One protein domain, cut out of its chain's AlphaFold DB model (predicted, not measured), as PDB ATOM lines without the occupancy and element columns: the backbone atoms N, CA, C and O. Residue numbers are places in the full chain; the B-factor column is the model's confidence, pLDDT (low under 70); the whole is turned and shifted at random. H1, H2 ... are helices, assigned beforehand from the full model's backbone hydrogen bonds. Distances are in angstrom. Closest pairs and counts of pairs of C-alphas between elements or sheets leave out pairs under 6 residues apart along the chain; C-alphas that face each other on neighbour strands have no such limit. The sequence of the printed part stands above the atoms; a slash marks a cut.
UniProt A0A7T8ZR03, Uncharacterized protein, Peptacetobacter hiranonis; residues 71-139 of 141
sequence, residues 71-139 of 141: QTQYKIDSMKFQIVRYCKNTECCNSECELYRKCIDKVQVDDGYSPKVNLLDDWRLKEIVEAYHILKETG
ATOM      1  N   GLN A  71     228.187 189.527 318.895       73.38
ATOM      2  CA  GLN A  71     229.391 189.843 319.665       73.38
ATOM      3  C   GLN A  71     230.090 191.122 319.177       73.38
ATOM      4  O   GLN A  71     230.533 191.931 319.987       73.38
ATOM      5  N   THR A  72     230.177 191.327 317.861       77.19
ATOM      6  CA  THR A  72     230.701 192.566 317.270       77.19
ATOM      7  C   THR A  72     229.809 193.755 317.615       77.19
ATOM      8  O   THR A  72     230.331 194.808 317.960       77.19
ATOM      9  N   GLN A  73     228.486 193.584 317.569       79.94
ATOM     10  CA  GLN A  73     227.545 194.637 317.935       79.94
ATOM     11  C   GLN A  73     227.677 195.007 319.416       79.94
ATOM     12  O   GLN A  73     227.866 196.176 319.713       79.94
ATOM     13  N   TYR A  74     227.739 194.026 320.323       83.06
ATOM     14  CA  TYR A  74     227.972 194.274 321.751       83.06
ATOM     15  C   TYR A  74     229.275 195.034 322.024       83.06
ATOM     16  O   TYR A  74     229.299 195.920 322.873       83.06
ATOM     17  N   LYS A  75     230.363 194.721 321.306       86.94
ATOM     18  CA  LYS A  75     231.626 195.469 321.431       86.94
ATOM     19  C   LYS A  75     231.466 196.926 320.997       86.94
ATOM     20  O   LYS A  75     231.947 197.814 321.690       86.94
ATOM     21  N   ILE A  76     230.776 197.167 319.883       87.06
ATOM     22  CA  ILE A  76     230.509 198.522 319.381       87.06
ATOM     23  C   ILE A  76     229.610 199.285 320.358       87.06
ATOM     24  O   ILE A  76     229.916 200.423 320.694       87.06
ATOM     25  N   ASP A  77     228.548 198.657 320.854       84.94
ATOM     26  CA  ASP A  77     227.624 199.268 321.811       84.94
ATOM     27  C   ASP A  77     228.334 199.593 323.131       84.94
ATOM     28  O   ASP A  77     228.111 200.651 323.711       84.94
ATOM     29  N   SER A  78     229.257 198.731 323.573       87.25
ATOM     30  CA  SER A  78     230.106 198.991 324.740       87.25
ATOM     31  C   SER A  78     231.025 200.198 324.528       87.25
ATOM     32  O   SER A  78     231.116 201.043 325.417       87.25
ATOM     33  N   MET A  79     231.651 200.332 323.352       90.81
ATOM     34  CA  MET A  79     232.456 201.514 323.011       90.81
ATOM     35  C   MET A  79     231.603 202.785 323.015       90.81
ATOM     36  O   MET A  79     231.959 203.764 323.667       90.81
ATOM     37  N   LYS A  80     230.440 202.746 322.351       85.56
ATOM     38  CA  LYS A  80     229.481 203.860 322.319       85.56
ATOM     39  C   LYS A  80     229.045 204.273 323.720       85.56
ATOM     40  O   LYS A  80     228.996 205.461 324.014       85.56
ATOM     41  N   PHE A  81     228.755 203.307 324.589       86.00
ATOM     42  CA  PHE A  81     228.343 203.577 325.962       86.00
ATOM     43  C   PHE A  81     229.407 204.362 326.731       86.00
ATOM     44  O   PHE A  81     229.075 205.352 327.374       86.00
ATOM     45  N   GLN A  82     230.677 203.955 326.633       86.12
ATOM     46  CA  GLN A  82     231.777 204.652 327.303       86.12
ATOM     47  C   GLN A  82     231.959 206.076 326.769       86.12
ATOM     48  O   GLN A  82     232.090 207.004 327.560       86.12
ATOM     49  N   ILE A  83     231.867 206.265 325.448       84.69
ATOM     50  CA  ILE A  83     231.953 207.593 324.824       84.69
ATOM     51  C   ILE A  83     230.823 208.501 325.309       84.69
ATOM     52  O   ILE A  83     231.086 209.603 325.777       84.69
ATOM     53  N   VAL A  84     229.567 208.042 325.257       79.69
ATOM     54  CA  VAL A  84     228.421 208.851 325.705       79.69
ATOM     55  C   VAL A  84     228.499 209.128 327.207       79.69
ATOM     56  O   VAL A  84     228.173 210.231 327.638       79.69
ATOM     57  N   ARG A  85     228.945 208.156 328.012       80.56
ATOM     58  CA  ARG A  85     229.137 208.337 329.456       80.56
ATOM     59  C   ARG A  85     230.180 209.412 329.746       80.56
ATOM     60  O   ARG A  85     229.919 210.261 330.589       80.56
ATOM     61  N   TYR A  86     231.315 209.382 329.048       80.44
ATOM     62  CA  TYR A  86     232.321 210.435 329.137       80.44
ATOM     63  C   TYR A  86     231.720 211.780 328.721       80.44
ATOM     64  O   TYR A  86     231.627 212.674 329.547       80.44
ATOM     65  N   CYS A  87     231.168 211.896 327.507       75.75
ATOM     66  CA  CYS A  87     230.591 213.152 327.011       75.75
ATOM     67  C   CYS A  87     229.544 213.774 327.961       75.75
ATOM     68  O   CYS A  87     229.433 214.992 328.011       75.75
ATOM     69  N   LYS A  88     228.767 212.959 328.694       72.31
ATOM     70  CA  LYS A  88     227.783 213.434 329.684       72.31
ATOM     71  C   LYS A  88     228.395 213.913 331.000       72.31
ATOM     72  O   LYS A  88     227.830 214.798 331.628       72.31
ATOM     73  N   ASN A  89     229.480 213.284 331.443       70.88
ATOM     74  CA  ASN A  89     230.069 213.522 332.763       70.88
ATOM     75  C   ASN A  89     231.240 214.504 332.727       70.88
ATOM     76  O   ASN A  89     231.658 214.992 333.773       70.88
ATOM     77  N   THR A  90     231.798 214.765 331.549       65.38
ATOM     78  CA  THR A  90     232.947 215.650 331.421       65.38
ATOM     79  C   THR A  90     232.473 217.097 331.343       65.38
ATOM     80  O   THR A  90     231.955 217.538 330.319       65.38
ATOM     81  N   GLU A  91     232.746 217.872 332.393       56.88
ATOM     82  CA  GLU A  91     232.739 219.345 332.380       56.88
ATOM     83  C   GLU A  91     233.932 219.882 331.564       56.88
ATOM     84  O   GLU A  91     234.702 220.718 332.033       56.88
ATOM     85  N   CYS A  92     234.180 219.345 330.362       52.97
ATOM     86  CA  CYS A  92     235.361 219.701 329.576       52.97
ATOM     87  C   CYS A  92     235.198 221.126 329.033       52.97
ATOM     88  O   CYS A  92     234.818 221.338 327.892       52.97
ATOM     89  N   CYS A  93     235.513 222.121 329.855       44.25
ATOM     90  CA  CYS A  93     235.547 223.536 329.492       44.25
ATOM     91  C   CYS A  93     236.709 223.884 328.543       44.25
ATOM     92  O   CYS A  93     236.863 225.043 328.161       44.25
ATOM     93  N   ASN A  94     237.527 222.906 328.135       52.09
ATOM     94  CA  ASN A  94     238.666 223.134 327.259       52.09
ATOM     95  C   ASN A  94     238.321 222.802 325.805       52.09
ATOM     96  O   ASN A  94     238.269 221.646 325.387       52.09
ATOM     97  N   SER A  95     238.183 223.867 325.014       52.47
ATOM     98  CA  SER A  95     238.053 223.865 323.548       52.47
ATOM     99  C   SER A  95     239.175 223.119 322.795       52.47
ATOM    100  O   SER A  95     239.083 222.933 321.576       52.47
ATOM    101  N   GLU A  96     240.215 222.682 323.509       54.22
ATOM    102  CA  GLU A  96     241.355 221.904 323.022       54.22
ATOM    103  C   GLU A  96     241.138 220.380 323.069       54.22
ATOM    104  O   GLU A  96     241.906 219.640 322.460       54.22
ATOM    105  N   CYS A  97     240.080 219.881 323.721       63.06
ATOM    106  CA  CYS A  97     239.777 218.450 323.727       63.06
ATOM    107  C   CYS A  97     239.104 218.026 322.403       63.06
ATOM    108  O   CYS A  97     237.965 218.395 322.107       63.06
ATOM    109  N   GLU A  98     239.800 217.227 321.586       65.50
ATOM    110  CA  GLU A  98     239.286 216.734 320.295       65.50
ATOM    111  C   GLU A  98     237.994 215.911 320.467       65.50
ATOM    112  O   GLU A  98     237.055 216.023 319.674       65.50
ATOM    113  N   LEU A  99     237.918 215.129 321.548       65.38
ATOM    114  CA  LEU A  99     236.719 214.383 321.932       65.38
ATOM    115  C   LEU A  99     235.563 215.309 322.303       65.38
ATOM    116  O   LEU A  99     234.438 215.051 321.891       65.38
ATOM    117  N   TYR A 100     235.828 216.407 323.014       64.00
ATOM    118  CA  TYR A 100     234.805 217.382 323.393       64.00
ATOM    119  C   TYR A 100     234.152 218.030 322.167       64.00
ATOM    120  O   TYR A 100     232.926 218.085 322.092       64.00
ATOM    121  N   ARG A 101     234.936 218.416 321.147       64.25
ATOM    122  CA  ARG A 101     234.383 218.924 319.873       64.25
ATOM    123  C   ARG A 101     233.471 217.896 319.201       64.25
ATOM    124  O   ARG A 101     232.385 218.238 318.746       64.25
ATOM    125  N   LYS A 102     233.875 216.620 319.203       65.06
ATOM    126  CA  LYS A 102     233.049 215.518 318.682       65.06
ATOM    127  C   LYS A 102     231.791 215.272 319.535       65.06
ATOM    128  O   LYS A 102     230.759 214.900 318.983       65.06
ATOM    129  N   CYS A 103     231.857 215.490 320.852       66.62
ATOM    130  CA  CYS A 103     230.723 215.366 321.770       66.62
ATOM    131  C   CYS A 103     229.690 216.492 321.571       66.62
ATOM    132  O   CYS A 103     228.513 216.182 321.416       66.62
ATOM    133  N   ILE A 104     230.096 217.769 321.533       61.78
ATOM    134  CA  ILE A 104     229.165 218.917 321.442       61.78
ATOM    135  C   ILE A 104     228.350 218.893 320.146       61.78
ATOM    136  O   ILE A 104     227.145 219.132 320.169       61.78
ATOM    137  N   ASP A 105     228.987 218.574 319.017       60.03
ATOM    138  CA  ASP A 105     228.337 218.643 317.702       60.03
ATOM    139  C   ASP A 105     227.269 217.556 317.487       60.03
ATOM    140  O   ASP A 105     226.470 217.646 316.551       60.03
ATOM    141  N   LYS A 106     227.271 216.486 318.297       57.41
ATOM    142  CA  LYS A 106     226.494 215.261 318.016       57.41
ATOM    143  C   LYS A 106     225.740 214.682 319.206       57.41
ATOM    144  O   LYS A 106     224.690 214.076 319.010       57.41
ATOM    145  N   VAL A 107     226.237 214.864 320.422       60.22
ATOM    146  CA  VAL A 107     225.596 214.408 321.655       60.22
ATOM    147  C   VAL A 107     224.942 215.631 322.287       60.22
ATOM    148  O   VAL A 107     225.481 216.220 323.217       60.22
ATOM    149  N   GLN A 108     223.783 216.044 321.761       55.97
ATOM    150  CA  GLN A 108     222.943 216.999 322.487       55.97
ATOM    151  C   GLN A 108     222.644 216.381 323.854       55.97
ATOM    152  O   GLN A 108     222.083 215.283 323.937       55.97
ATOM    153  N   VAL A 109     223.130 217.028 324.912       54.59
ATOM    154  CA  VAL A 109     223.034 216.530 326.283       54.59
ATOM    155  C   VAL A 109     221.580 216.663 326.716       54.59
ATOM    156  O   VAL A 109     221.138 217.680 327.223       54.59
ATOM    157  N   ASP A 110     220.813 215.630 326.402       51.28
ATOM    158  CA  ASP A 110     219.447 215.425 326.853       51.28
ATOM    159  C   ASP A 110     219.526 215.019 328.339       51.28
ATOM    160  O   ASP A 110     220.166 214.002 328.656       51.28
ATOM    161  N   ASP A 111     218.895 215.801 329.228       52.56
ATOM    162  CA  ASP A 111     218.939 215.749 330.713       52.56
ATOM    163  C   ASP A 111     218.464 214.414 331.341       52.56
ATOM    164  O   ASP A 111     218.250 214.281 332.546       52.56
ATOM    165  N   GLY A 112     218.282 213.371 330.532       51.62
ATOM    166  CA  GLY A 112     217.934 212.030 330.979       51.62
ATOM    167  C   GLY A 112     219.109 211.289 331.629       51.62
ATOM    168  O   GLY A 112     220.199 211.184 331.061       51.62
ATOM    169  N   TYR A 113     218.826 210.654 332.767       50.12
ATOM    170  CA  TYR A 113     219.730 209.910 333.662       50.12
ATOM    171  C   TYR A 113     220.552 208.738 333.060       50.12
ATOM    172  O   TYR A 113     221.244 208.048 333.804       50.12
ATOM    173  N   SER A 114     220.526 208.471 331.745       54.62
ATOM    174  CA  SER A 114     221.249 207.331 331.140       54.62
ATOM    175  C   SER A 114     222.001 207.683 329.843       54.62
ATOM    176  O   SER A 114     221.449 208.395 328.994       54.62
ATOM    177  N   PRO A 115     223.249 207.200 329.645       59.47
ATOM    178  CA  PRO A 115     223.949 207.247 328.361       59.47
ATOM    179  C   PRO A 115     223.196 206.429 327.303       59.47
ATOM    180  O   PRO A 115     223.107 205.203 327.393       59.47
ATOM    181  N   LYS A 116     222.644 207.094 326.285       65.06
ATOM    182  CA  LYS A 116     221.916 206.418 325.207       65.06
ATOM    183  C   LYS A 116     222.879 206.137 324.039       65.06
ATOM    184  O   LYS A 116     223.329 207.061 323.369       65.06
ATOM    185  N   VAL A 117     223.216 204.862 323.795       62.59
ATOM    186  CA  VAL A 117     224.174 204.451 322.734       62.59
ATOM    187  C   VAL A 117     223.731 204.849 321.322       62.59
ATOM    188  O   VAL A 117     224.569 205.036 320.443       62.59
ATOM    189  N   ASN A 118     222.424 205.016 321.121       68.69
ATOM    190  CA  ASN A 118     221.828 205.416 319.850       68.69
ATOM    191  C   ASN A 118     222.192 206.850 319.424       68.69
ATOM    192  O   ASN A 118     222.075 207.177 318.250       68.69
ATOM    193  N   LEU A 119     222.696 207.688 320.339       65.75
ATOM    194  CA  LEU A 119     223.193 209.035 320.017       65.75
ATOM    195  C   LEU A 119     224.408 209.010 319.073       65.75
ATOM    196  O   LEU A 119     224.739 210.018 318.461       65.75
ATOM    197  N   LEU A 120     225.060 207.851 318.938       72.94
ATOM    198  CA  LEU A 120     226.195 207.628 318.044       72.94
ATOM    199  C   LEU A 120     225.845 206.651 316.905       72.94
ATOM    200  O   LEU A 120     226.733 206.003 316.352       72.94
ATOM    201  N   ASP A 121     224.563 206.462 316.577       73.12
ATOM    202  CA  ASP A 121     224.160 205.573 315.474       73.12
ATOM    203  C   ASP A 121     224.560 206.108 314.097       73.12
ATOM    204  O   ASP A 121     224.934 205.315 313.234       73.12
ATOM    205  N   ASP A 122     224.610 207.431 313.945       71.94
ATOM    206  CA  ASP A 122     225.067 208.093 312.719       71.94
ATOM    207  C   ASP A 122     226.599 208.158 312.597       71.94
ATOM    208  O   ASP A 122     227.126 208.567 311.560       71.94
ATOM    209  N   TRP A 123     227.335 207.753 313.636       74.75
ATOM    210  CA  TRP A 123     228.793 207.697 313.585       74.75
ATOM    211  C   TRP A 123     229.265 206.476 312.802       74.75
ATOM    212  O   TRP A 123     228.792 205.344 312.967       74.75
ATOM    213  N   ARG A 124     230.299 206.678 311.988       80.00
ATOM    214  CA  ARG A 124     231.015 205.586 311.336       80.00
ATOM    215  C   ARG A 124     231.750 204.768 312.392       80.00
ATOM    216  O   ARG A 124     232.258 205.281 313.384       80.00
ATOM    217  N   LEU A 125     231.919 203.473 312.122       80.38
ATOM    218  CA  LEU A 125     232.662 202.578 313.018       80.38
ATOM    219  C   LEU A 125     234.081 203.086 313.319       80.38
ATOM    220  O   LEU A 125     234.538 202.964 314.448       80.38
ATOM    221  N   LYS A 126     234.760 203.658 312.317       85.00
ATOM    222  CA  LYS A 126     236.101 204.230 312.480       85.00
ATOM    223  C   LYS A 126     236.105 205.363 313.515       85.00
ATOM    224  O   LYS A 126     236.954 205.357 314.391       85.00
ATOM    225  N   GLU A 127     235.109 206.247 313.467       81.56
ATOM    226  CA  GLU A 127     234.970 207.382 314.390       81.56
ATOM    227  C   GLU A 127     234.710 206.903 315.828       81.56
ATOM    228  O   GLU A 127     235.308 207.416 316.770       81.56
ATOM    229  N   ILE A 128     233.877 205.865 315.998       84.25
ATOM    230  CA  ILE A 128     233.613 205.239 317.308       84.25
ATOM    231  C   ILE A 128     234.890 204.614 317.881       84.25
ATOM    232  O   ILE A 128     235.185 204.774 319.062       84.25
ATOM    233  N   VAL A 129     235.646 203.886 317.057       87.69
ATOM    234  CA  VAL A 129     236.884 203.220 317.486       87.69
ATOM    235  C   VAL A 129     237.957 204.244 317.851       87.69
ATOM    236  O   VAL A 129     238.582 204.101 318.896       87.69
ATOM    237  N   GLU A 130     238.141 205.284 317.037       87.81
ATOM    238  CA  GLU A 130     239.092 206.368 317.310       87.81
ATOM    239  C   GLU A 130     238.755 207.094 318.615       87.81
ATOM    240  O   GLU A 130     239.612 207.209 319.485       87.81
ATOM    241  N   ALA A 131     237.499 207.507 318.806       84.69
ATOM    242  CA  ALA A 131     237.069 208.169 320.037       84.69
ATOM    243  C   ALA A 131     237.274 207.287 321.279       84.69
ATOM    244  O   ALA A 131     237.767 207.755 322.302       84.69
ATOM    245  N   TYR A 132     236.947 205.997 321.183       88.94
ATOM    246  CA  TYR A 132     237.175 205.050 322.271       88.94
ATOM    247  C   TYR A 132     238.664 204.861 322.597       88.94
ATOM    248  O   TYR A 132     239.023 204.730 323.766       88.94
ATOM    249  N   HIS A 133     239.534 204.842 321.584       88.31
ATOM    250  CA  HIS A 133     240.979 204.755 321.792       88.31
ATOM    251  C   HIS A 133     241.533 205.983 322.503       88.31
ATOM    252  O   HIS A 133     242.278 205.811 323.462       88.31
ATOM    253  N   ILE A 134     241.107 207.187 322.106       84.56
ATOM    254  CA  ILE A 134     241.524 208.420 322.782       84.56
ATOM    255  C   ILE A 134     241.148 208.352 324.270       84.56
ATOM    256  O   ILE A 134     242.010 208.574 325.109       84.56
ATOM    257  N   LEU A 135     239.915 207.945 324.606       83.50
ATOM    258  CA  LEU A 135     239.477 207.817 326.006       83.50
ATOM    259  C   LEU A 135     240.335 206.848 326.826       83.50
ATOM    260  O   LEU A 135     240.610 207.098 327.998       83.50
ATOM    261  N   LYS A 136     240.756 205.737 326.215       85.56
ATOM    262  CA  LYS A 136     241.661 204.781 326.859       85.56
ATOM    263  C   LYS A 136     243.055 205.351 327.076       85.56
ATOM    264  O   LYS A 136     243.647 205.118 328.123       85.56
ATOM    265  N   GLU A 137     243.597 206.043 326.081       85.00
ATOM    266  CA  GLU A 137     244.946 206.613 326.146       85.00
ATOM    267  C   GLU A 137     245.033 207.756 327.159       85.00
ATOM    268  O   GLU A 137     246.051 207.897 327.833       85.00
ATOM    269  N   THR A 138     243.955 208.524 327.327       77.19
ATOM    270  CA  THR A 138     243.870 209.604 328.316       77.19
ATOM    271  C   THR A 138     243.529 209.121 329.730       77.19
ATOM    272  O   THR A 138     243.515 209.932 330.650       77.19
ATOM    273  N   GLY A 139     243.275 207.821 329.932       77.00
ATOM    274  CA  GLY A 139     242.958 207.246 331.246       77.00
ATOM    275  C   GLY A 139     241.556 207.581 331.767       77.00
ATOM    276  O   GLY A 139     241.311 207.492 332.968       77.00
TER     277      GLY A 139
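This is residues 71 to 139 of the 141 residues of an uncharacterized protein of Peptacetobacter hiranonis (UniProt A0A7T8ZR03). One long helix, H1, is the core; H4 crosses it steeply, short H3 packs on its residues 77 to 84, and H2 stands crosswise near residues 84 to 87. The printed part, 69 residues with four named helices, H1 to H4 in chain order, and no named strand, is all helix and compact, radius of gyration of the C-alphas 11.4 A, spanning 36 by 28 by 21 A.

Find C-alpha 71 at (229.391, 189.843, 319.665); H1, residues 71 to 89, runs 27.1 A from there. H2 is residues 98 to 104, H3 117 to 120. H4, residues 125 to 137, runs 18.4 A to C-alpha 137 at (244.946, 206.613, 326.146).

Start at the hub, H1. Residues 84 to 87 alone only just touch H2, with 3 pairs of C-alphas within 8 A, closest Cys 87 and Cys 103, 5.7 A, about perpendicular at 81 degrees. Residues 77 to 84 alone touch H3, closest C-alphas Phe 81 and Val 117, 5.3 A. Residues 76 to 83 alone touch H4, closest C-alphas Met 79 and Tyr 132, 5.9 A, at a steep tilt of 58 degrees, the same way. In H1, H2 and H4 every O i to N i+4 pair is within hydrogen-bond range; H3 is too short for one.

The printed part has no cut. Look along residues 105 to 116 for the long link. Residues 90 to 119 have pLDDT under 70.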